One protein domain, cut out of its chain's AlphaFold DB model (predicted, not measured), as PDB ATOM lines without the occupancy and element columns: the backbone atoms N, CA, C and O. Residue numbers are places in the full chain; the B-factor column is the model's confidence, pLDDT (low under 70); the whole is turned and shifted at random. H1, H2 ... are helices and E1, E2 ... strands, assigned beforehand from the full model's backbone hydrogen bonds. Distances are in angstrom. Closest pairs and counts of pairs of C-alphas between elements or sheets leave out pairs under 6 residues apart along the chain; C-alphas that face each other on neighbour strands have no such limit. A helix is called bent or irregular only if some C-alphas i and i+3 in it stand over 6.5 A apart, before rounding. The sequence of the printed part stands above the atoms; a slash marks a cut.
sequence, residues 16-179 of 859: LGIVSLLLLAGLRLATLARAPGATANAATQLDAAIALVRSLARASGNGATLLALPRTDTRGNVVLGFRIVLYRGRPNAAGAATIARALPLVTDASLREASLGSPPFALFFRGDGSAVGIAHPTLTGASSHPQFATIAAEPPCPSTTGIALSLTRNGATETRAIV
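Overview. This is residues 16 to 179 of the 859 residues of an uncharacterized protein of mine drainage metagenome (UniProt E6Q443). One long helix, bent but nearly straight, makes the length: residues 16 to 30 stick out of a compact body, and its second arm, H1b, packs on two sheets. The twisted five-stranded sheet E3-E2-E1-E5-E6 and the smaller sheet E4-E7-E8 form a sandwich, only partly face to face, and H1b covers one face of each. The printed part has 164 residues with one named helix followed by eight named strands, E1 to E8; both sheets are antiparallel and the class is mixed, helices and strands. It is only just compact, close to loose, with a radius of gyration of the C-alphas of 18.2 A, and elongated, spanning 68 by 37 by 25 A.

Arrangement. H1, residues 16 to 59, was assigned as one helix by its hydrogen bonds but is bent: C-alphas 33 and 36 are 6.9 A apart. Its arms H1a, residues 16 to 33, and H1b, residues 36 to 59, stand at a shallow tilt of 18 degrees; in both, every O i to N i+4 pair is within hydrogen-bond range. E1, residues 64 to 72, E2, residues 78 to 88, and E3, residues 105 to 107, form a meander, each strand the antiparallel neighbour of the one before; N 67 and O 85 are 2.9 A apart, N 84 and O 105 2.8 A. E2 bends by 86 degrees at residue 81. E5, residues 121 to 125, is antiparallel to E1, with N 66 and O 123 at 2.8 A, and forms a hairpin with E6, residues 131 to 135, with N 124 and O 132 at 2.8 A. H1b is on this sheet, making two layers, at a height of 8.9 A over E2 and E1; its closest C-alphas to E1 are Ala 57 and Ala 64, 4.4 A. In the other sheet, E7, residues 163 to 169, has E4, residues 110 to 113, and E8, residues 172 to 178, as antiparallel neighbours; N 112 and O 166 are 2.9 A apart, N 165 and O 176 2.8 A. H1b is on it too, again two layers, at a height of 10.1 A over E7 and E8. E2 and E4 touch, the closest C-alphas being Gly 81 and Ser 110, 5.1 A.

Along the chain. H1a begins at C-alpha 16 (97.449, 130.450, 208.043) and measures 25.2 A; H1b measures 34.6 A and ends at C-alpha 59 (155.887, 148.421, 187.036). E1 measures 24.0 A, E2 26.3 A, E7 19.8 A and E8 20.3 A, ending at C-alpha 178 (138.205, 153.535, 182.718).

Size, cuts and confidence. The C-alphas of Leu 16 and Gly 61 are the two farthest apart, 68.0 A. The printed part has no cut; the links E2 to E3 and E6 to E7 are long. Residues 28 to 35 and 102 to 103 have pLDDT under 70.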
ATOM      1  N   LEU A  16      96.237 131.155 208.482       82.25
ATOM      2  CA  LEU A  16      97.449 130.450 208.043       82.25
ATOM      3  C   LEU A  16      97.871 130.840 206.619       82.25
ATOM      4  O   LEU A  16      99.067 131.005 206.364       82.25
ATOM      5  N   GLY A  17      96.915 131.047 205.709       87.50
ATOM      6  CA  GLY A  17      97.185 131.530 204.351       87.50
ATOM      7  C   GLY A  17      97.804 132.930 204.337       87.50
ATOM      8  O   GLY A  17      98.823 133.149 203.680       87.50
ATOM      9  N   ILE A  18      97.248 133.861 205.119       88.56
ATOM     10  CA  ILE A  18      97.766 135.234 205.237       88.56
ATOM     11  C   ILE A  18      99.159 135.241 205.879       88.56
ATOM     12  O   ILE A  18     100.067 135.896 205.367       88.56
ATOM     13  N   VAL A  19      99.363 134.481 206.959       87.38
ATOM     14  CA  VAL A  19     100.671 134.382 207.630       87.38
ATOM     15  C   VAL A  19     101.728 133.784 206.696       87.38
ATOM     16  O   VAL A  19     102.847 134.295 206.639       87.38
ATOM     17  N   SER A  20     101.374 132.771 205.899       83.38
ATOM     18  CA  SER A  20     102.284 132.164 204.917       83.38
ATOM     19  C   SER A  20     102.656 133.136 203.791       83.38
ATOM     20  O   SER A  20     103.826 133.233 203.418       83.38
ATOM     21  N   LEU A  21     101.689 133.915 203.289       85.44
ATOM     22  CA  LEU A  21     101.929 134.965 202.291       85.44
ATOM     23  C   LEU A  21     102.838 136.076 202.831       85.44
ATOM     24  O   LEU A  21     103.756 136.508 202.132       85.44
ATOM     25  N   LEU A  22     102.630 136.506 204.077       85.75
ATOM     26  CA  LEU A  22     103.467 137.523 204.718       85.75
ATOM     27  C   LEU A  22     104.889 137.015 204.995       85.75
ATOM     28  O   LEU A  22     105.843 137.770 204.813       85.75
ATOM     29  N   LEU A  23     105.058 135.741 205.359       81.44
ATOM     30  CA  LEU A  23     106.376 135.108 205.499       81.44
ATOM     31  C   LEU A  23     107.114 135.017 204.158       81.44
ATOM     32  O   LEU A  23     108.289 135.380 204.087       81.44
ATOM     33  N   LEU A  24     106.434 134.610 203.082       79.56
ATOM     34  CA  LEU A  24     107.009 134.575 201.731       79.56
ATOM     35  C   LEU A  24     107.382 135.978 201.231       79.56
ATOM     36  O   LEU A  24     108.468 136.168 200.677       79.56
ATOM     37  N   ALA A  25     106.527 136.975 201.472       78.12
ATOM     38  CA  ALA A  25     106.822 138.373 201.166       78.12
ATOM     39  C   ALA A  25     108.011 138.893 201.992       78.12
ATOM     40  O   ALA A  25     108.905 139.536 201.443       78.12
ATOM     41  N   GLY A  26     108.076 138.554 203.283       76.50
ATOM     42  CA  GLY A  26     109.184 138.896 204.176       76.50
ATOM     43  C   GLY A  26     110.517 138.277 203.747       76.50
ATOM     44  O   GLY A  26     111.531 138.971 203.718       76.50
ATOM     45  N   LEU A  27     110.528 137.007 203.328       72.75
ATOM     46  CA  LEU A  27     111.717 136.338 202.778       72.75
ATOM     47  C   LEU A  27     112.181 136.967 201.455       72.75
ATOM     48  O   LEU A  27     113.387 137.142 201.242       72.75
ATOM     49  N   ARG A  28     111.249 137.373 200.582       65.12
ATOM     50  CA  ARG A  28     111.587 138.114 199.355       65.12
ATOM     51  C   ARG A  28     112.126 139.515 199.648       65.12
ATOM     52  O   ARG A  28     113.104 139.932 199.035       65.12
ATOM     53  N   LEU A  29     111.570 140.223 200.628       69.25
ATOM     54  CA  LEU A  29     112.079 141.534 201.046       69.25
ATOM     55  C   LEU A  29     113.455 141.436 201.721       69.25
ATOM     56  O   LEU A  29     114.328 142.256 201.449       69.25
ATOM     57  N   ALA A  30     113.698 140.406 202.536       65.06
ATOM     58  CA  ALA A  30     114.994 140.182 203.176       65.06
ATOM     59  C   ALA A  30     116.101 139.814 202.168       65.06
ATOM     60  O   ALA A  30     117.255 140.216 202.334       65.06
ATOM     61  N   THR A  31     115.763 139.082 201.103       61.31
ATOM     62  CA  THR A  31     116.701 138.774 200.008       61.31
ATOM     63  C   THR A  31     116.969 139.992 199.120       61.31
ATOM     64  O   THR A  31     118.122 140.223 198.748       61.31
ATOM     65  N   LEU A  32     115.960 140.834 198.872       59.28
ATOM     66  CA  LEU A  32     116.124 142.128 198.196       59.28
ATOM     67  C   LEU A  32     116.969 143.117 199.017       59.28
ATOM     68  O   LEU A  32     117.821 143.800 198.457       59.28
ATOM     69  N   ALA A  33     116.823 143.147 200.344       63.62
ATOM     70  CA  ALA A  33     117.595 144.040 201.215       63.62
ATOM     71  C   ALA A  33     119.099 143.697 201.285       63.62
ATOM     72  O   ALA A  33     119.915 144.566 201.587       63.62
ATOM     73  N   ARG A  34     119.497 142.451 200.979       63.91
ATOM     74  CA  ARG A  34     120.914 142.024 200.929       63.91
ATOM     75  C   ARG A  34     121.582 142.252 199.566       63.91
ATOM     76  O   ARG A  34     122.808 142.197 199.475       63.91
ATOM     77  N   ALA A  35     120.806 142.531 198.517       65.75
ATOM     78  CA  ALA A  35     121.310 142.751 197.160       65.75
ATOM     79  C   ALA A  35     122.288 143.939 197.003       65.75
ATOM     80  O   ALA A  35     123.298 143.776 196.305       65.75
ATOM     81  N   PRO A  36     122.074 145.106 197.651       75.12
ATOM     82  CA  PRO A  36     122.977 146.248 197.499       75.12
ATOM     83  C   PRO A  36     124.373 145.968 198.064       75.12
ATOM     84  O   PRO A  36     125.373 146.309 197.438       75.12
ATOM     85  N   GLY A  37     124.456 145.276 199.207       81.69
ATOM     86  CA  GLY A  37     125.732 144.974 199.863       81.69
ATOM     87  C   GLY A  37     126.623 144.039 199.044       81.69
ATOM     88  O   GLY A  37     127.834 144.231 198.978       81.69
ATOM     89  N   ALA A  38     126.025 143.063 198.361       81.00
ATOM     90  CA  ALA A  38     126.754 142.169 197.472       81.00
ATOM     91  C   ALA A  38     127.328 142.884 196.241       81.00
ATOM     92  O   ALA A  38     128.490 142.676 195.898       81.00
ATOM     93  N   THR A  39     126.526 143.737 195.596       90.69
ATOM     94  CA  THR A  39     126.962 144.512 194.423       90.69
ATOM     95  C   THR A  39     128.052 145.510 194.811       90.69
ATOM     96  O   THR A  39     129.070 145.594 194.130       90.69
ATOM     97  N   ALA A  40     127.902 146.189 195.955       90.31
ATOM     98  CA  ALA A  40     128.909 147.102 196.490       90.31
ATOM     99  C   ALA A  40     130.225 146.389 196.851       90.31
ATOM    100  O   ALA A  40     131.308 146.907 196.569       90.31
ATOM    101  N   ASN A  41     130.157 145.182 197.426       90.69
ATOM    102  CA  ASN A  41     131.347 144.375 197.704       90.69
ATOM    103  C   ASN A  41     132.045 143.945 196.403       90.69
ATOM    104  O   ASN A  41     133.247 144.151 196.256       90.69
ATOM    105  N   ALA A  42     131.291 143.439 195.420       92.44
ATOM    106  CA  ALA A  42     131.834 143.087 194.106       92.44
ATOM    107  C   ALA A  42     132.476 144.298 193.405       92.44
ATOM    108  O   ALA A  42     133.549 144.171 192.816       92.44
ATOM    109  N   ALA A  43     131.861 145.478 193.514       94.56
ATOM    110  CA  ALA A  43     132.403 146.717 192.972       94.56
ATOM    111  C   ALA A  43     133.699 147.136 193.690       94.56
ATOM    112  O   ALA A  43     134.685 147.444 193.030       94.56
ATOM    113  N   THR A  44     133.748 147.043 195.023       94.56
ATOM    114  CA  THR A  44     134.959 147.323 195.821       94.56
ATOM    115  C   THR A  44     136.104 146.377 195.455       94.56
ATOM    116  O   THR A  44     137.259 146.786 195.329       94.56
ATOM    117  N   GLN A  45     135.793 145.097 195.244       93.81
ATOM    118  CA  GLN A  45     136.774 144.112 194.806       93.81
ATOM    119  C   GLN A  45     137.255 144.377 193.370       93.81
ATOM    120  O   GLN A  45     138.453 144.259 193.100       93.81
ATOM    121  N   LEU A  46     136.357 144.774 192.458       95.31
ATOM    122  CA  LEU A  46     136.732 145.198 191.106       95.31
ATOM    123  C   LEU A  46     137.638 146.437 191.153       95.31
ATOM    124  O   LEU A  46     138.654 146.466 190.462       95.31
ATOM    125  N   ASP A  47     137.324 147.419 191.997       95.88
ATOM    126  CA  ASP A  47     138.135 148.625 192.186       95.88
ATOM    127  C   ASP A  47     139.547 148.277 192.685       95.88
ATOM    128  O   ASP A  47     140.539 148.802 192.169       95.88
ATOM    129  N   ALA A  48     139.663 147.323 193.616       94.00
ATOM    130  CA  ALA A  48     140.952 146.802 194.068       94.00
ATOM    131  C   ALA A  48     141.721 146.082 192.942       94.00
ATOM    132  O   ALA A  48     142.929 146.287 192.794       94.00
ATOM    133  N   ALA A  49     141.037 145.289 192.108       95.31
ATOM    134  CA  ALA A  49     141.645 144.637 190.947       95.31
ATOM    135  C   ALA A  49     142.124 145.658 189.895       95.31
ATOM    136  O   ALA A  49     143.229 145.516 189.366       95.31
ATOM    137  N   ILE A  50     141.347 146.720 189.643       96.25
ATOM    138  CA  ILE A  50     141.709 147.826 188.741       96.25
ATOM    139  C   ILE A  50     142.907 148.614 189.298       96.25
ATOM    140  O   ILE A  50     143.836 148.956 188.560       96.25
ATOM    141  N   ALA A  51     142.931 148.894 190.601       95.81
ATOM    142  CA  ALA A  51     144.067 149.555 191.239       95.81
ATOM    143  C   ALA A  51     145.343 148.701 191.133       95.81
ATOM    144  O   ALA A  51     146.414 149.212 190.787       95.81
ATOM    145  N   LEU A  52     145.221 147.390 191.359       95.50
ATOM    146  CA  LEU A  52     146.337 146.456 191.265       95.50
ATOM    147  C   LEU A  52     146.864 146.331 189.831       95.50
ATOM    148  O   LEU A  52     148.071 146.441 189.625       95.50
ATOM    149  N   VAL A  53     145.996 146.157 188.830       96.50
ATOM    150  CA  VAL A  53     146.439 146.044 187.429       96.50
ATOM    151  C   VAL A  53     147.089 147.339 186.931       96.50
ATOM    152  O   VAL A  53     148.093 147.273 186.229       96.50
ATOM    153  N   ARG A  54     146.624 148.517 187.373       96.75
ATOM    154  CA  ARG A  54     147.296 149.802 187.095       96.75
ATOM    155  C   ARG A  54     148.691 149.873 187.718       96.75
ATOM    156  O   ARG A  54     149.624 150.353 187.075       96.75
ATOM    157  N   SER A  55     148.852 149.375 188.944       96.31
ATOM    158  CA  SER A  55     150.165 149.273 189.595       96.31
ATOM    159  C   SER A  55     151.100 148.328 188.829       96.31
ATOM    160  O   SER A  55     152.241 148.684 188.531       96.31
ATOM    161  N   LEU A  56     150.596 147.163 188.406       96.12
ATOM    162  CA  LEU A  56     151.350 146.223 187.571       96.12
ATOM    163  C   LEU A  56     151.736 146.834 186.218       96.12
ATOM    164  O   LEU A  56     152.864 146.636 185.772       96.12
ATOM    165  N   ALA A  57     150.835 147.594 185.590       96.50
ATOM    166  CA  ALA A  57     151.083 148.234 184.302       96.50
ATOM    167  C   ALA A  57     152.194 149.288 184.377       96.50
ATOM    168  O   ALA A  57     153.004 149.389 183.457       96.50
ATOM    169  N   ARG A  58     152.259 150.038 185.484       96.31
ATOM    170  CA  ARG A  58     153.347 150.988 185.770       96.31
ATOM    171  C   ARG A  58     154.684 150.289 185.994       96.31
ATOM    172  O   ARG A  58     155.712 150.804 185.573       96.31
ATOM    173  N   ALA A  59     154.670 149.130 186.649       95.44
ATOM    174  CA  ALA A  59     155.887 148.421 187.036       95.44
ATOM    175  C   ALA A  59     156.510 147.571 185.913       95.44
ATOM    176  O   ALA A  59     157.712 147.327 185.936       95.44
ATOM    177  N   SER A  60     155.721 147.072 184.957       92.12
ATOM    178  CA  SER A  60     156.172 146.034 184.016       92.12
ATOM    179  C   SER A  60     156.882 146.545 182.756       92.12
ATOM    180  O   SER A  60     157.430 145.735 182.012       92.12
ATOM    181  N   GLY A  61     156.797 147.842 182.437       91.94
ATOM    182  CA  GLY A  61     157.240 148.414 181.153       91.94
ATOM    183  C   GLY A  61     156.391 148.006 179.933       91.94
ATOM    184  O   GLY A  61     156.218 148.804 179.017       91.94
ATOM    185  N   ASN A  62     155.789 146.809 179.934       93.69
ATOM    186  CA  ASN A  62     154.908 146.294 178.876       93.69
ATOM    187  C   ASN A  62     153.403 146.428 179.200       93.69
ATOM    188  O   ASN A  62     152.565 145.838 178.523       93.69
ATOM    189  N   GLY A  63     153.025 147.177 180.238       96.12
ATOM    190  CA  GLY A  63     151.633 147.282 180.685       96.12
ATOM    191  C   GLY A  63     151.141 146.047 181.453       96.12
ATOM    192  O   GLY A  63     151.925 145.217 181.918       96.12
ATOM    193  N   ALA A  64     149.838 145.920 181.649       97.12
ATOM    194  CA  ALA A  64     149.245 144.773 182.337       97.12
ATOM    195  C   ALA A  64     147.904 144.408 181.709       97.12
ATOM    196  O   ALA A  64     147.291 145.232 181.033       97.12
ATOM    197  N   THR A  65     147.443 143.182 181.936       97.25
ATOM    198  CA  THR A  65     146.179 142.701 181.368       97.25
ATOM    199  C   THR A  65     145.232 142.273 182.479       97.25
ATOM    200  O   THR A  65     145.627 141.536 183.383       97.25
ATOM    201  N   LEU A  66     143.985 142.727 182.414       97.19
ATOM    202  CA  LEU A  66     142.875 142.245 183.231       97.19
ATOM    203  C   LEU A  66     141.988 141.388 182.332       97.19
ATOM    204  O   LEU A  66     141.383 141.904 181.399       97.19
ATOM    205  N   LEU A  67     141.916 140.089 182.603       97.00
ATOM    206  CA  LEU A  67     141.055 139.149 181.894       97.00
ATOM    207  C   LEU A  67     139.824 138.860 182.752       97.00
ATOM    208  O   LEU A  67     139.959 138.308 183.845       97.00
ATOM    209  N   ALA A  68     138.642 139.216 182.263       96.94
ATOM    210  CA  ALA A  68     137.378 138.800 182.851       96.94
ATOM    211  C   ALA A  68     136.916 137.506 182.171       96.94
ATOM    212  O   ALA A  68     136.859 137.433 180.948       96.94
ATOM    213  N   LEU A  69     136.584 136.492 182.963       96.38
ATOM    214  CA  LEU A  69     136.106 135.182 182.522       96.38
ATOM    215  C   LEU A  69     134.723 134.906 183.115       96.38
ATOM    216  O   LEU A  69     134.449 135.360 184.232       96.38
ATOM    217  N   PRO A  70     133.873 134.123 182.431       96.31
ATOM    218  CA  PRO A  70     132.682 133.578 183.063       96.31
ATOM    219  C   PRO A  70     133.083 132.722 184.269       96.31
ATOM    220  O   PRO A  70     134.120 132.050 184.265       96.31
ATOM    221  N   ARG A  71     132.272 132.752 185.329       94.75
ATOM    222  CA  ARG A  71     132.464 131.832 186.451       94.75
ATOM    223  C   ARG A  71     131.984 130.450 186.024       94.75
ATOM    224  O   ARG A  71     130.875 130.325 185.521       94.75
ATOM    225  N   THR A  72     132.790 129.422 186.262       92.81
ATOM    226  CA  THR A  72     132.386 128.030 186.048       92.81
ATOM    227  C   THR A  72     132.246 127.297 187.378       92.81
ATOM    228  O   THR A  72     132.979 127.593 188.326       92.81
ATOM    229  N   ASP A  73     131.307 126.360 187.466       91.12
ATOM    230  CA  ASP A  73     131.242 125.403 188.574       91.12
ATOM    231  C   ASP A  73     132.356 124.335 188.465       91.12
ATOM    232  O   ASP A  73     133.204 124.370 187.568       91.12
ATOM    233  N   THR A  74     132.374 123.372 189.389       88.88
ATOM    234  CA  THR A  74     133.343 122.260 189.391       88.88
ATOM    235  C   THR A  74     133.188 121.305 188.204       88.88
ATOM    236  O   THR A  74     134.105 120.532 187.936       88.88
ATOM    237  N   ARG A  75     132.058 121.358 187.492       88.75
ATOM    238  CA  ARG A  75     131.763 120.565 186.289       88.75
ATOM    239  C   ARG A  75     132.091 121.326 185.000       88.75
ATOM    240  O   ARG A  75     131.988 120.753 183.922       88.75
ATOM    241  N   GLY A  76     132.503 122.592 185.100       87.88
ATOM    242  CA  GLY A  76     132.802 123.450 183.956       87.88
ATOM    243  C   GLY A  76     131.593 124.206 183.395       87.88
ATOM    244  O   GLY A  76     131.754 124.919 182.407       87.88
ATOM    245  N   ASN A  77     130.411 124.112 184.012       90.00
ATOM    246  CA  ASN A  77     129.230 124.846 183.556       90.00
ATOM    247  C   ASN A  77     129.339 126.318 183.939       90.00
ATOM    248  O   ASN A  77     129.724 126.643 185.064       90.00
ATOM    249  N   VAL A  78     128.946 127.211 183.032       89.44
ATOM    250  CA  VAL A  78     128.875 128.647 183.314       89.44
ATOM    251  C   VAL A  78     127.774 128.909 184.342       89.44
ATOM    252  O   VAL A  78     126.613 128.571 184.129       89.44
ATOM    253  N   VAL A  79     128.141 129.533 185.456       94.38
ATOM    254  CA  VAL A  79     127.231 129.951 186.527       94.38
ATOM    255  C   VAL A  79     127.236 131.471 186.654       94.38
ATOM    256  O   VAL A  79     128.172 132.139 186.214       94.38
ATOM    257  N   LEU A  80     126.201 132.032 187.287       92.06
ATOM    258  CA  LEU A  80     126.108 133.474 187.506       92.06
ATOM    259  C   LEU A  80     127.352 133.995 188.246       92.06
ATOM    260  O   LEU A  80     127.688 133.527 189.341       92.06
ATOM    261  N   GLY A  81     128.019 134.975 187.642       93.81
ATOM    262  CA  GLY A  81     129.229 135.572 188.185       93.81
ATOM    263  C   GLY A  81     130.331 135.762 187.153       93.81
ATOM    264  O   GLY A  81     130.194 135.419 185.980       93.81
ATOM    265  N   PHE A  82     131.468 136.263 187.621       95.25
ATOM    266  CA  PHE A  82     132.691 136.334 186.832       95.25
ATOM    267  C   PHE A  82     133.919 136.034 187.689       95.25
ATOM    268  O   PHE A  82     133.895 136.116 188.924       95.25
ATOM    269  N   ARG A  83     135.009 135.691 187.006       95.19
ATOM    270  CA  ARG A  83     136.351 135.551 187.564       95.19
ATOM    271  C   ARG A  83     137.285 136.536 186.872       95.19
ATOM    272  O   ARG A  83     137.302 136.589 185.649       95.19
ATOM    273  N   ILE A  84     138.092 137.274 187.627       95.75
ATOM    274  CA  ILE A  84     139.169 138.101 187.071       95.75
ATOM    275  C   ILE A  84     140.512 137.413 187.270       95.75
ATOM    276  O   ILE A  84     140.843 136.972 188.372       95.75
ATOM    277  N   VAL A  85     141.301 137.379 186.200       95.56
ATOM    278  CA  VAL A  85     142.705 136.973 186.206       95.56
ATOM    279  C   VAL A  85     143.546 138.170 185.777       95.56
ATOM    280  O   VAL A  85     143.260 138.818 184.772       95.56
ATOM    281  N   LEU A  86     144.578 138.487 186.554       96.12
ATOM    282  CA  LEU A  86     145.489 139.589 186.258       96.12
ATOM    283  C   LEU A  86     146.795 139.048 185.688       96.12
ATOM    284  O   LEU A  86     147.336 138.067 186.197       96.12
ATOM    285  N   TYR A  87     147.334 139.724 184.681       96.31
ATOM    286  CA  TYR A  87     148.613 139.395 184.065       96.31
ATOM    287  C   TYR A  87     149.566 140.584 184.160       96.31
ATOM    288  O   TYR A  87     149.177 141.737 183.961       96.31
ATOM    289  N   ARG A  88     150.838 140.293 184.429       96.38
ATOM    290  CA  ARG A  88     151.961 141.203 184.201       96.38
ATOM    291  C   ARG A  88     152.313 141.164 182.718       96.38
ATOM    292  O   ARG A  88     152.634 140.095 182.207       96.38
ATOM    293  N   GLY A  89     152.281 142.321 182.067       96.12
ATOM    294  CA  GLY A  89     152.512 142.459 180.631       96.12
ATOM    295  C   GLY A  89     151.234 142.397 179.791       96.12
ATOM    296  O   GLY A  89     150.166 141.978 180.251       96.12
ATOM    297  N   ARG A  90     151.365 142.847 178.542       95.12
ATOM    298  CA  ARG A  90     150.380 142.689 177.465       95.12
ATOM    299  C   ARG A  90     150.786 141.500 176.584       95.12
ATOM    300  O   ARG A  90     151.983 141.237 176.466       95.12
ATOM    301  N   PRO A  91     149.845 140.788 175.946       95.38
ATOM    302  CA  PRO A  91     150.149 139.606 175.138       95.38
ATOM    303  C   PRO A  91     150.635 139.972 173.723       95.38
ATOM    304  O   PRO A  91     150.148 139.438 172.738       95.38
ATOM    305  N   ASN A  92     151.583 140.902 173.600       92.81
ATOM    306  CA  ASN A  92     152.144 141.332 172.309       92.81
ATOM    307  C   ASN A  92     153.198 140.367 171.734       92.81
ATOM    308  O   ASN A  92     153.625 140.526 170.596       92.81
ATOM    309  N   ALA A  93     153.606 139.371 172.516       92.56
ATOM    310  CA  ALA A  93     154.409 138.236 172.087       92.56
ATOM    311  C   ALA A  93     154.062 137.013 172.947       92.56
ATOM    312  O   ALA A  93     153.527 137.148 174.056       92.56
ATOM    313  N   ALA A  94     154.396 135.817 172.464       90.06
ATOM    314  CA  ALA A  94     154.230 134.587 173.230       90.06
ATOM    315  C   ALA A  94     154.960 134.691 174.583       90.06
ATOM    316  O   ALA A  94     156.135 135.048 174.646       90.06
ATOM    317  N   GLY A  95     154.245 134.421 175.679       90.88
ATOM    318  CA  GLY A  95     154.786 134.511 177.041       90.88
ATOM    319  C   GLY A  95     154.957 135.931 177.602       90.88
ATOM    320  O   GLY A  95     155.349 136.068 178.759       90.88
ATOM    321  N   ALA A  96     154.630 136.988 176.847       93.50
ATOM    322  CA  ALA A  96     154.772 138.372 177.315       93.50
ATOM    323  C   ALA A  96     153.775 138.750 178.428       93.50
ATOM    324  O   ALA A  96     154.067 139.625 179.246       93.50
ATOM    325  N   ALA A  97     152.617 138.083 178.477       95.56
ATOM    326  CA  ALA A  97     151.645 138.191 179.558       95.56
ATOM    327  C   ALA A  97     151.797 136.999 180.516       95.56
ATOM    328  O   ALA A  97     151.495 135.860 180.163       95.56
ATOM    329  N   THR A  98     152.235 137.260 181.747       95.06
ATOM    330  CA  THR A  98     152.408 136.235 182.791       95.06
ATOM    331  C   THR A  98     151.400 136.444 183.910       95.06
ATOM    332  O   THR A  98     151.191 137.573 184.342       95.06
ATOM    333  N   ILE A  99     150.759 135.379 184.397       93.81
ATOM    334  CA  ILE A  99     149.761 135.490 185.474       93.81
ATOM    335  C   ILE A  99     150.413 136.137 186.705       93.81
ATOM    336  O   ILE A  99     151.409 135.648 187.246       93.81
ATOM    337  N   ALA A 100     149.852 137.255 187.159       91.50
ATOM    338  CA  ALA A 100     150.239 137.865 188.418       91.50
ATOM    339  C   ALA A 100     149.711 136.978 189.553       91.50
ATOM    340  O   ALA A 100     148.529 136.657 189.569       91.50
ATOM    341  N   ARG A 101     150.556 136.614 190.532       80.00
ATOM    342  CA  ARG A 101     150.199 135.750 191.686       80.00
ATOM    343  C   ARG A 101     149.086 136.299 192.606       80.00
ATOM    344  O   ARG A 101     148.874 135.765 193.689       80.00
ATOM    345  N   ALA A 102     148.409 137.376 192.222       68.44
ATOM    346  CA  ALA A 102     147.243 137.862 192.936       68.44
ATOM    347  C   ALA A 102     146.104 136.842 192.815       68.44
ATOM    348  O   ALA A 102     145.892 136.277 191.740       68.44
ATOM    349  N   LEU A 103     145.396 136.591 193.921       63.62
ATOM    350  CA  LEU A 103     144.275 135.658 193.913       63.62
ATOM    351  C   LEU A 103     143.233 136.093 192.872       63.62
ATOM    352  O   LEU A 103     142.917 137.285 192.796       63.62
ATOM    353  N   PRO A 104     142.688 135.147 192.088       76.62
ATOM    354  CA  PRO A 104     141.619 135.452 191.159       76.62
ATOM    355  C   PRO A 104     140.423 135.991 191.937       76.62
ATOM    356  O   PRO A 104     139.940 135.354 192.874       76.62
ATOM    357  N   LEU A 105     139.944 137.166 191.545       89.12
ATOM    358  CA  LEU A 105     138.718 137.712 192.102       89.12
ATOM    359  C   LEU A 105     137.548 136.917 191.529       89.12
ATOM    360  O   LEU A 105     137.366 136.905 190.316       89.12
ATOM    361  N   VAL A 106     136.766 136.267 192.386       92.19
ATOM    362  CA  VAL A 106     135.554 135.538 192.003       92.19
ATOM    363  C   VAL A 106     134.360 136.195 192.676       92.19
ATOM    364  O   VAL A 106     134.349 136.373 193.892       92.19
ATOM    365  N   THR A 107     133.356 136.546 191.883       93.56
ATOM    366  CA  THR A 107     132.132 137.212 192.343       93.56
ATOM    367  C   THR A 107     130.924 136.588 191.654       93.56
ATOM    368  O   THR A 107     131.042 135.927 190.624       93.56
ATOM    369  N   ASP A 108     129.763 136.722 192.279       91.88
ATOM    370  CA  ASP A 108     128.453 136.281 191.801       91.88
ATOM    371  C   ASP A 108     127.617 137.425 191.194       91.88
ATOM    372  O   ASP A 108     126.476 137.206 190.790       91.88
ATOM    373  N   ALA A 109     128.162 138.643 191.112       93.94
ATOM    374  CA  ALA A 109     127.584 139.713 190.307       93.94
ATOM    375  C   ALA A 109     127.835 139.445 188.817       93.94
ATOM    376  O   ALA A 109     128.870 138.898 188.448       93.94
ATOM    377  N   SER A 110     126.914 139.857 187.949       94.06
ATOM    378  CA  SER A 110     127.179 139.895 186.507       94.06
ATOM    379  C   SER A 110     128.061 141.102 186.188       94.06
ATOM    380  O   SER A 110     127.839 142.175 186.740       94.06
ATOM    381  N   LEU A 111     129.066 140.924 185.333       96.56
ATOM    382  CA  LEU A 111     129.909 142.001 184.810       96.56
ATOM    383  C   LEU A 111     129.610 142.152 183.326       96.56
ATOM    384  O   LEU A 111     129.539 141.149 182.619       96.56
ATOM    385  N   ARG A 112     129.457 143.386 182.855       95.94
ATOM    386  CA  ARG A 112     129.262 143.691 181.439       95.94
ATOM    387  C   ARG A 112     129.972 144.986 181.079       95.94
ATOM    388  O   ARG A 112     129.950 145.940 181.852       95.94
ATOM    389  N   GLU A 113     130.571 145.019 179.902       95.56
ATOM    390  CA  GLU A 113     131.026 146.245 179.250       95.56
ATOM    391  C   GLU A 113     130.077 146.556 178.085       95.56
ATOM    392  O   GLU A 113     129.544 145.636 177.458       95.56
ATOM    393  N   ALA A 114     129.802 147.834 177.822       85.38
ATOM    394  CA  ALA A 114     128.780 148.225 176.851       85.38
ATOM    395  C   ALA A 114     129.072 147.730 175.421       85.38
ATOM    396  O   ALA A 114     128.151 147.257 174.754       85.38
ATOM    397  N   SER A 115     130.329 147.801 174.981       88.94
ATOM    398  CA  SER A 115     130.768 147.397 173.642       88.94
ATOM    399  C   SER A 115     131.400 146.003 173.624       88.94
ATOM    400  O   SER A 115     131.219 145.272 172.657       88.94
ATOM    401  N   LEU A 116     132.142 145.616 174.671       91.75
ATOM    402  CA  LEU A 116     132.802 144.304 174.744       91.75
ATOM    403  C   LEU A 116     131.860 143.183 175.212       91.75
ATOM    404  O   LEU A 116     132.223 142.015 175.122       91.75
ATOM    405  N   GLY A 117     130.673 143.519 175.724       94.38
ATOM    406  CA  GLY A 117     129.675 142.549 176.165       94.38
ATOM    407  C   GLY A 117     129.977 141.914 177.526       94.38
ATOM    408  O   GLY A 117     130.573 142.522 178.420       94.38
ATOM    409  N   SER A 118     129.475 140.695 177.717       94.12
ATOM    410  CA  SER A 118     129.704 139.889 178.925       94.12
ATOM    411  C   SER A 118     131.041 139.136 178.825       94.12
ATOM    412  O   SER A 118     131.512 138.889 177.718       94.12
ATOM    413  N   PRO A 119     131.668 138.728 179.945       96.25
ATOM    414  CA  PRO A 119     132.849 137.869 179.918       96.25
ATOM    415  C   PRO A 119     132.655 136.624 179.025       96.25
ATOM    416  O   PRO A 119     131.584 136.016 179.085       96.25
ATOM    417  N   PRO A 120     133.681 136.190 178.264       96.56
ATOM    418  CA  PRO A 120     135.073 136.609 178.395       96.56
ATOM    419  C   PRO A 120     135.443 137.877 177.607       96.56
ATOM    420  O   PRO A 120     135.187 137.988 176.414       96.56
ATOM    421  N   PHE A 121     136.152 138.800 178.259       96.88
ATOM    422  CA  PHE A 121     136.802 139.947 177.612       96.88
ATOM    423  C   PHE A 121     138.102 140.300 178.344       96.88
ATOM    424  O   PHE A 121     138.277 139.964 179.519       96.88
ATOM    425  N   ALA A 122     139.022 140.991 177.672       97.00
ATOM    426  CA  ALA A 122     140.276 141.447 178.271       97.00
ATOM    427  C   ALA A 122     140.461 142.957 178.132       97.00
ATOM    428  O   ALA A 122     140.131 143.537 177.100       97.00
ATOM    429  N   LEU A 123     141.029 143.574 179.168       97.38
ATOM    430  CA  LEU A 123     141.428 144.977 179.202       97.38
ATOM    431  C   LEU A 123     142.951 145.080 179.321       97.38
ATOM    432  O   LEU A 123     143.550 144.502 180.232       97.38
ATOM    433  N   PHE A 124     143.574 145.844 178.432       96.94
ATOM    434  CA  PHE A 124     145.017 146.052 178.369       96.94
ATOM    435  C   PHE A 124     145.359 147.431 178.931       96.94
ATOM    436  O   PHE A 124     145.108 148.450 178.292       96.94
ATOM    437  N   PHE A 125     145.924 147.458 180.134       97.06
ATOM    438  CA  PHE A 125     146.318 148.672 180.840       97.06
ATOM    439  C   PHE A 125     147.725 149.115 180.439       97.06
ATOM    440  O   PHE A 125     148.673 148.323 180.442       97.06
ATOM    441  N   ARG A 126     147.869 150.409 180.159       96.06
ATOM    442  CA  ARG A 126     149.146 151.090 179.919       96.06
ATOM    443  C   ARG A 126     149.715 151.662 181.223       96.06
ATOM    444  O   ARG A 126     149.029 151.744 182.242       96.06
ATOM    445  N   GLY A 127     150.985 152.072 181.198       93.94
ATOM    446  CA  GLY A 127     151.666 152.649 182.368       93.94
ATOM    447  C   GLY A 127     151.036 153.955 182.878       93.94
ATOM    448  O   GLY A 127     151.097 154.247 184.070       93.94
ATOM    449  N   ASP A 128     150.354 154.711 182.016       94.31
ATOM    450  CA  ASP A 128     149.597 155.914 182.399       94.31
ATOM    451  C   ASP A 128     148.266 155.597 183.117       94.31
ATOM    452  O   ASP A 128     147.639 156.485 183.695       94.31
ATOM    453  N   GLY A 129     147.858 154.324 183.163       93.00
ATOM    454  CA  GLY A 129     146.614 153.861 183.775       93.00
ATOM    455  C   GLY A 129     145.400 153.884 182.844       93.00
ATOM    456  O   GLY A 129     144.311 153.502 183.296       93.00
ATOM    457  N   SER A 130     145.583 154.293 181.584       95.62
ATOM    458  CA  SER A 130     144.586 154.133 180.527       95.62
ATOM    459  C   SER A 130     144.483 152.671 180.088       95.62
ATOM    460  O   SER A 130     145.413 151.885 180.303       95.62
ATOM    461  N   ALA A 131     143.351 152.291 179.497       96.44
ATOM    462  CA  ALA A 131     143.158 150.938 178.988       96.44
ATOM    463  C   ALA A 131     142.450 150.913 177.633       96.44
ATOM    464  O   ALA A 131     141.677 151.809 177.305       96.44
ATOM    465  N   VAL A 132     142.695 149.849 176.878       95.81
ATOM    466  CA  VAL A 132     141.876 149.419 175.733       95.81
ATOM    467  C   VAL A 132     141.338 148.016 176.011       95.81
ATOM    468  O   VAL A 132     141.766 147.391 176.983       95.81
ATOM    469  N   GLY A 133     140.421 147.493 175.199       94.56
ATOM    470  CA  GLY A 133     139.870 146.163 175.444       94.56
ATOM    471  C   GLY A 133     139.475 145.403 174.189       94.56
ATOM    472  O   GLY A 133     139.311 145.989 173.124       94.56
ATOM    473  N   ILE A 134     139.357 144.087 174.335       94.94
ATOM    474  CA  ILE A 134     138.923 143.159 173.289       94.94
ATOM    475  C   ILE A 134     137.891 142.187 173.867       94.94
ATOM    476  O   ILE A 134     138.061 141.682 174.983       94.94
ATOM    477  N   ALA A 135     136.825 141.939 173.112       93.38
ATOM    478  CA  ALA A 135     135.844 140.906 173.416       93.38
ATOM    479  C   ALA A 135     136.383 139.544 172.968       93.38
ATOM    480  O   ALA A 135     137.088 139.470 171.964       93.38
ATOM    481  N   HIS A 136     136.069 138.481 173.710       90.06
ATOM    482  CA  HIS A 136     136.421 137.101 173.359       90.06
ATOM    483  C   HIS A 136     137.890 136.910 172.928       90.06
ATOM    484  O   HIS A 136     138.152 136.403 171.836       90.06
ATOM    485  N   PRO A 137     138.878 137.310 173.758       92.19
ATOM    486  CA  PRO A 137     140.275 137.060 173.425       92.19
ATOM    487  C   PRO A 137     140.499 135.560 173.212       92.19
ATOM    488  O   PRO A 137     139.999 134.745 173.986       92.19
ATOM    489  N   THR A 138     141.291 135.188 172.206       91.31
ATOM    490  CA  THR A 138     141.697 133.793 172.016       91.31
ATOM    491  C   THR A 138     142.574 133.360 173.188       91.31
ATOM    492  O   THR A 138     143.683 133.875 173.380       91.31
ATOM    493  N   LEU A 139     142.064 132.424 173.987       92.00
ATOM    494  CA  LEU A 139     142.765 131.862 175.134       92.00
ATOM    495  C   LEU A 139     143.287 130.467 174.790       92.00
ATOM    496  O   LEU A 139     142.551 129.624 174.288       92.00
ATOM    497  N   THR A 140     144.554 130.218 175.088       87.81
ATOM    498  CA  THR A 140     145.191 128.902 175.033       87.81
ATOM    499  C   THR A 140     145.378 128.360 176.456       87.81
ATOM    500  O   THR A 140     145.390 129.112 177.426       87.81
ATOM    501  N   GLY A 141     145.500 127.044 176.625       88.19
ATOM    502  CA  GLY A 141     145.695 126.427 177.945       88.19
ATOM    503  C   GLY A 141     144.406 126.139 178.729       88.19
ATOM    504  O   GLY A 141     143.293 126.332 178.250       88.19
ATOM    505  N   ALA A 142     144.561 125.595 179.940       84.94
ATOM    506  CA  ALA A 142     143.440 125.154 180.773       84.94
ATOM    507  C   ALA A 142     142.646 126.338 181.354       84.94
ATOM    508  O   ALA A 142     143.223 127.371 181.684       84.94
ATOM    509  N   SER A 143     141.344 126.166 181.605       80.12
ATOM    510  CA  SER A 143     140.470 127.197 182.207       80.12
ATOM    511  C   SER A 143     140.966 127.723 183.566       80.12
ATOM    512  O   SER A 143     140.726 128.875 183.941       80.12
ATOM    513  N   SER A 144     141.709 126.901 184.311       80.44
ATOM    514  CA  SER A 144     142.352 127.297 185.566       80.44
ATOM    515  C   SER A 144     143.527 128.262 185.352       80.44
ATOM    516  O   SER A 144     143.731 129.146 186.189       80.44
ATOM    517  N   HIS A 145     144.222 128.152 184.214       87.00
ATOM    518  CA  HIS A 145     145.417 128.913 183.831       87.00
ATOM    519  C   HIS A 145     145.350 129.357 182.357       87.00
ATOM    520  O   HIS A 145     146.147 128.885 181.540       87.00
ATOM    521  N   PRO A 146     144.413 130.253 181.999       90.94
ATOM    522  CA  PRO A 146     144.304 130.707 180.625       90.94
ATOM    523  C   PRO A 146     145.577 131.458 180.229       90.94
ATOM    524  O   PRO A 146     146.130 132.250 180.997       90.94
ATOM    525  N   GLN A 147     146.055 131.203 179.028       92.12
ATOM    526  CA  GLN A 147     147.146 131.905 178.372       92.12
ATOM    527  C   GLN A 147     146.558 132.692 177.208       92.12
ATOM    528  O   GLN A 147     145.564 132.290 176.618       92.12
ATOM    529  N   PHE A 148     147.136 133.841 176.886       91.69
ATOM    530  CA  PHE A 148     146.699 134.611 175.727       91.69
ATOM    531  C   PHE A 148     147.418 134.128 174.471       91.69
ATOM    532  O   PHE A 148     148.639 133.945 174.489       91.69
ATOM    533  N   ALA A 149     146.683 134.016 173.364       90.56
ATOM    534  CA  ALA A 149     147.304 134.081 172.049       90.56
ATOM    535  C   ALA A 149     147.966 135.459 171.845       90.56
ATOM    536  O   ALA A 149     147.598 136.447 172.487       90.56
ATOM    537  N   THR A 150     148.957 135.530 170.955       91.31
ATOM    538  CA  THR A 150     149.641 136.799 170.669       91.31
ATOM    539  C   THR A 150     148.683 137.762 169.968       91.31
ATOM    540  O   THR A 150     148.106 137.424 168.939       91.31
ATOM    541  N   ILE A 151     148.546 138.973 170.501       89.56
ATOM    542  CA  ILE A 151     147.759 140.060 169.924       89.56
ATOM    543  C   ILE A 151     148.735 141.038 169.267       89.56
ATOM    544  O   ILE A 151     149.431 141.793 169.945       89.56
ATOM    545  N   ALA A 152     148.804 140.989 167.935       85.00
ATOM    546  CA  ALA A 152     149.805 141.714 167.152       85.00
ATOM    547  C   ALA A 152     149.629 143.245 167.169       85.00
ATOM    548  O   ALA A 152     150.607 143.976 167.037       85.00
ATOM    549  N   ALA A 153     148.398 143.734 167.344       87.12
ATOM    550  CA  ALA A 153     148.078 145.158 167.375       87.12
ATOM    551  C   ALA A 153     147.194 145.495 168.578       87.12
ATOM    552  O   ALA A 153     146.297 144.739 168.941       87.12
ATOM    553  N   GLU A 154     147.447 146.645 169.200       86.06
ATOM    554  CA  GLU A 154     146.650 147.110 170.330       86.06
ATOM    555  C   GLU A 154     145.211 147.415 169.869       86.06
ATOM    556  O   GLU A 154     145.039 148.176 168.912       86.06
ATOM    557  N   PRO A 155     144.178 146.831 170.507       90.12
ATOM    558  CA  PRO A 155     142.796 147.068 170.108       90.12
ATOM    559  C   PRO A 155     142.423 148.549 170.220       90.12
ATOM    560  O   PRO A 155     142.935 149.246 171.105       90.12
ATOM    561  N   PRO A 156     141.499 149.048 169.380       88.00
ATOM    562  CA  PRO A 156     140.938 150.373 169.587       88.00
ATOM    563  C   PRO A 156     140.188 150.424 170.926       88.00
ATOM    564  O   PRO A 156     139.722 149.418 171.461       88.00
ATOM    565  N   CYS A 157     140.049 151.628 171.476       90.56
ATOM    566  CA  CYS A 157     139.140 151.832 172.598       90.56
ATOM    567  C   CYS A 157     137.693 151.510 172.172       90.56
ATOM    568  O   CYS A 157     137.265 152.018 171.134       90.56
ATOM    569  N   PRO A 158     136.933 150.745 172.977       85.31
ATOM    570  CA  PRO A 158     135.557 150.349 172.664       85.31
ATOM    571  C   PRO A 158     134.543 151.502 172.575       85.31
ATOM    572  O   PRO A 158     133.464 151.315 172.016       85.31
ATOM    573  N   SER A 159     134.843 152.677 173.139       86.44
ATOM    574  CA  SER A 159     133.964 153.853 173.110       86.44
ATOM    575  C   SER A 159     134.767 155.155 173.160       86.44
ATOM    576  O   SER A 159     135.828 155.232 173.773       86.44
ATOM    577  N   THR A 160     134.249 156.224 172.557       82.56
ATOM    578  CA  THR A 160     134.875 157.557 172.608       82.56
ATOM    579  C   THR A 160     134.950 158.138 174.022       82.56
ATOM    580  O   THR A 160     135.796 158.993 174.282       82.56
ATOM    581  N   THR A 161     134.110 157.668 174.950       85.00
ATOM    582  CA  THR A 161     134.046 158.157 176.338       85.00
ATOM    583  C   THR A 161     134.858 157.314 177.328       85.00
ATOM    584  O   THR A 161     134.893 157.642 178.514       85.00
ATOM    585  N   GLY A 162     135.512 156.240 176.873       91.88
ATOM    586  CA  GLY A 162     136.213 155.272 177.722       91.88
ATOM    587  C   GLY A 162     135.461 153.950 177.882       91.88
ATOM    588  O   GLY A 162     134.433 153.728 177.254       91.88
ATOM    589  N   ILE A 163     135.986 153.062 178.723       95.50
ATOM    590  CA  ILE A 163     135.429 151.725 178.985       95.50
ATOM    591  C   ILE A 163     134.503 151.804 180.200       95.50
ATOM    592  O   ILE A 163     134.938 152.276 181.256       95.50
ATOM    593  N   ALA A 164     133.258 151.343 180.078       96.00
ATOM    594  CA  ALA A 164     132.276 151.376 181.163       96.00
ATOM    595  C   ALA A 164     131.946 149.955 181.635       96.00
ATOM    596  O   ALA A 164     131.238 149.212 180.964       96.00
ATOM    597  N   LEU A 165     132.456 149.584 182.809       96.69
ATOM    598  CA  LEU A 165     132.206 148.290 183.438       96.69
ATOM    599  C   LEU A 165     131.003 148.393 184.372       96.69
ATOM    600  O   LEU A 165     131.097 149.030 185.423       96.69
ATOM    601  N   SER A 166     129.894 147.758 184.012       97.00
ATOM    602  CA  SER A 166     128.698 147.663 184.846       97.00
ATOM    603  C   SER A 166     128.658 146.321 185.574       97.00
ATOM    604  O   SER A 166     128.739 145.262 184.951       97.00
ATOM    605  N   LEU A 167     128.523 146.366 186.900       96.56
ATOM    606  CA  LEU A 167     128.215 145.211 187.731       96.56
ATOM    607  C   LEU A 167     126.738 145.229 188.085       96.56
ATOM    608  O   LEU A 167     126.280 146.198 188.687       96.56
ATOM    609  N   THR A 168     126.019 144.151 187.791       94.75
ATOM    610  CA  THR A 168     124.601 144.029 188.139       94.75
ATOM    611  C   THR A 168     124.345 142.771 188.959       94.75
ATOM    612  O   THR A 168     124.763 141.670 188.584       94.75
ATOM    613  N   ARG A 169     123.619 142.909 190.074       92.69
ATOM    614  CA  ARG A 169     123.093 141.777 190.850       92.69
ATOM    615  C   ARG A 169     121.751 142.142 191.474       92.69
ATOM    616  O   ARG A 169     121.634 143.162 192.146       92.69
ATOM    617  N   ASN A 170     120.739 141.291 191.274       88.81
ATOM    618  CA  ASN A 170     119.391 141.467 191.836       88.81
ATOM    619  C   ASN A 170     118.814 142.887 191.604       88.81
ATOM    620  O   ASN A 170     118.218 143.475 192.501       88.81
ATOM    621  N   GLY A 171     119.042 143.457 190.415       87.94
ATOM    622  CA  GLY A 171     118.564 144.790 190.023       87.94
ATOM    623  C   GLY A 171     119.428 145.976 190.477       87.94
ATOM    624  O   GLY A 171     119.304 147.053 189.903       87.94
ATOM    625  N   ALA A 172     120.344 145.801 191.436       90.44
ATOM    626  CA  ALA A 172     121.323 146.832 191.778       90.44
ATOM    627  C   ALA A 172     122.433 146.869 190.719       90.44
ATOM    628  O   ALA A 172     122.951 145.813 190.349       90.44
ATOM    629  N   THR A 173     122.786 148.066 190.239       94.38
ATOM    630  CA  THR A 173     123.832 148.265 189.224       94.38
ATOM    631  C   THR A 173     124.850 149.303 189.684       94.38
ATOM    632  O   THR A 173     124.483 150.416 190.046       94.38
ATOM    633  N   GLU A 174     126.128 148.943 189.624       96.25
ATOM    634  CA  GLU A 174     127.280 149.811 189.887       96.25
ATOM    635  C   GLU A 174     128.102 149.935 188.604       96.25
ATOM    636  O   GLU A 174     128.372 148.928 187.960       96.25
ATOM    637  N   THR A 175     128.511 151.144 188.212       96.00
ATOM    638  CA  THR A 175     129.314 151.347 186.990       96.00
ATOM    639  C   THR A 175     130.677 151.949 187.320       96.00
ATOM    640  O   THR A 175     130.794 152.800 188.204       96.00
ATOM    641  N   ARG A 176     131.722 151.497 186.619       96.31
ATOM    642  CA  ARG A 176     133.094 152.013 186.707       96.31
ATOM    643  C   ARG A 176     133.587 152.436 185.335       96.31
ATOM    644  O   ARG A 176     133.548 151.654 184.393       96.31
ATOM    645  N   ALA A 177     134.076 153.669 185.246       95.69
ATOM    646  CA  ALA A 177     134.665 154.210 184.031       95.69
ATOM    647  C   ALA A 177     136.193 154.061 184.055       95.69
ATOM    648  O   ALA A 177     136.856 154.400 185.042       95.69
ATOM    649  N   ILE A 178     136.763 153.587 182.951       96.19
ATOM    650  CA  ILE A 178     138.205 153.535 182.718       96.19
ATOM    651  C   ILE A 178     138.510 154.412 181.506       96.19
ATOM    652  O   ILE A 178     137.950 154.229 180.428       96.19
ATOM    653  N   VAL A 179     139.408 155.376 181.695       95.50
ATOM    654  CA  VAL A 179     139.819 156.303 180.638       95.50
ATOM    655  C   VAL A 179     140.586 155.539 179.564       95.50
ATOM    656  O   VAL A 179     141.516 154.788 179.866       95.50
TER     657      VAL A 179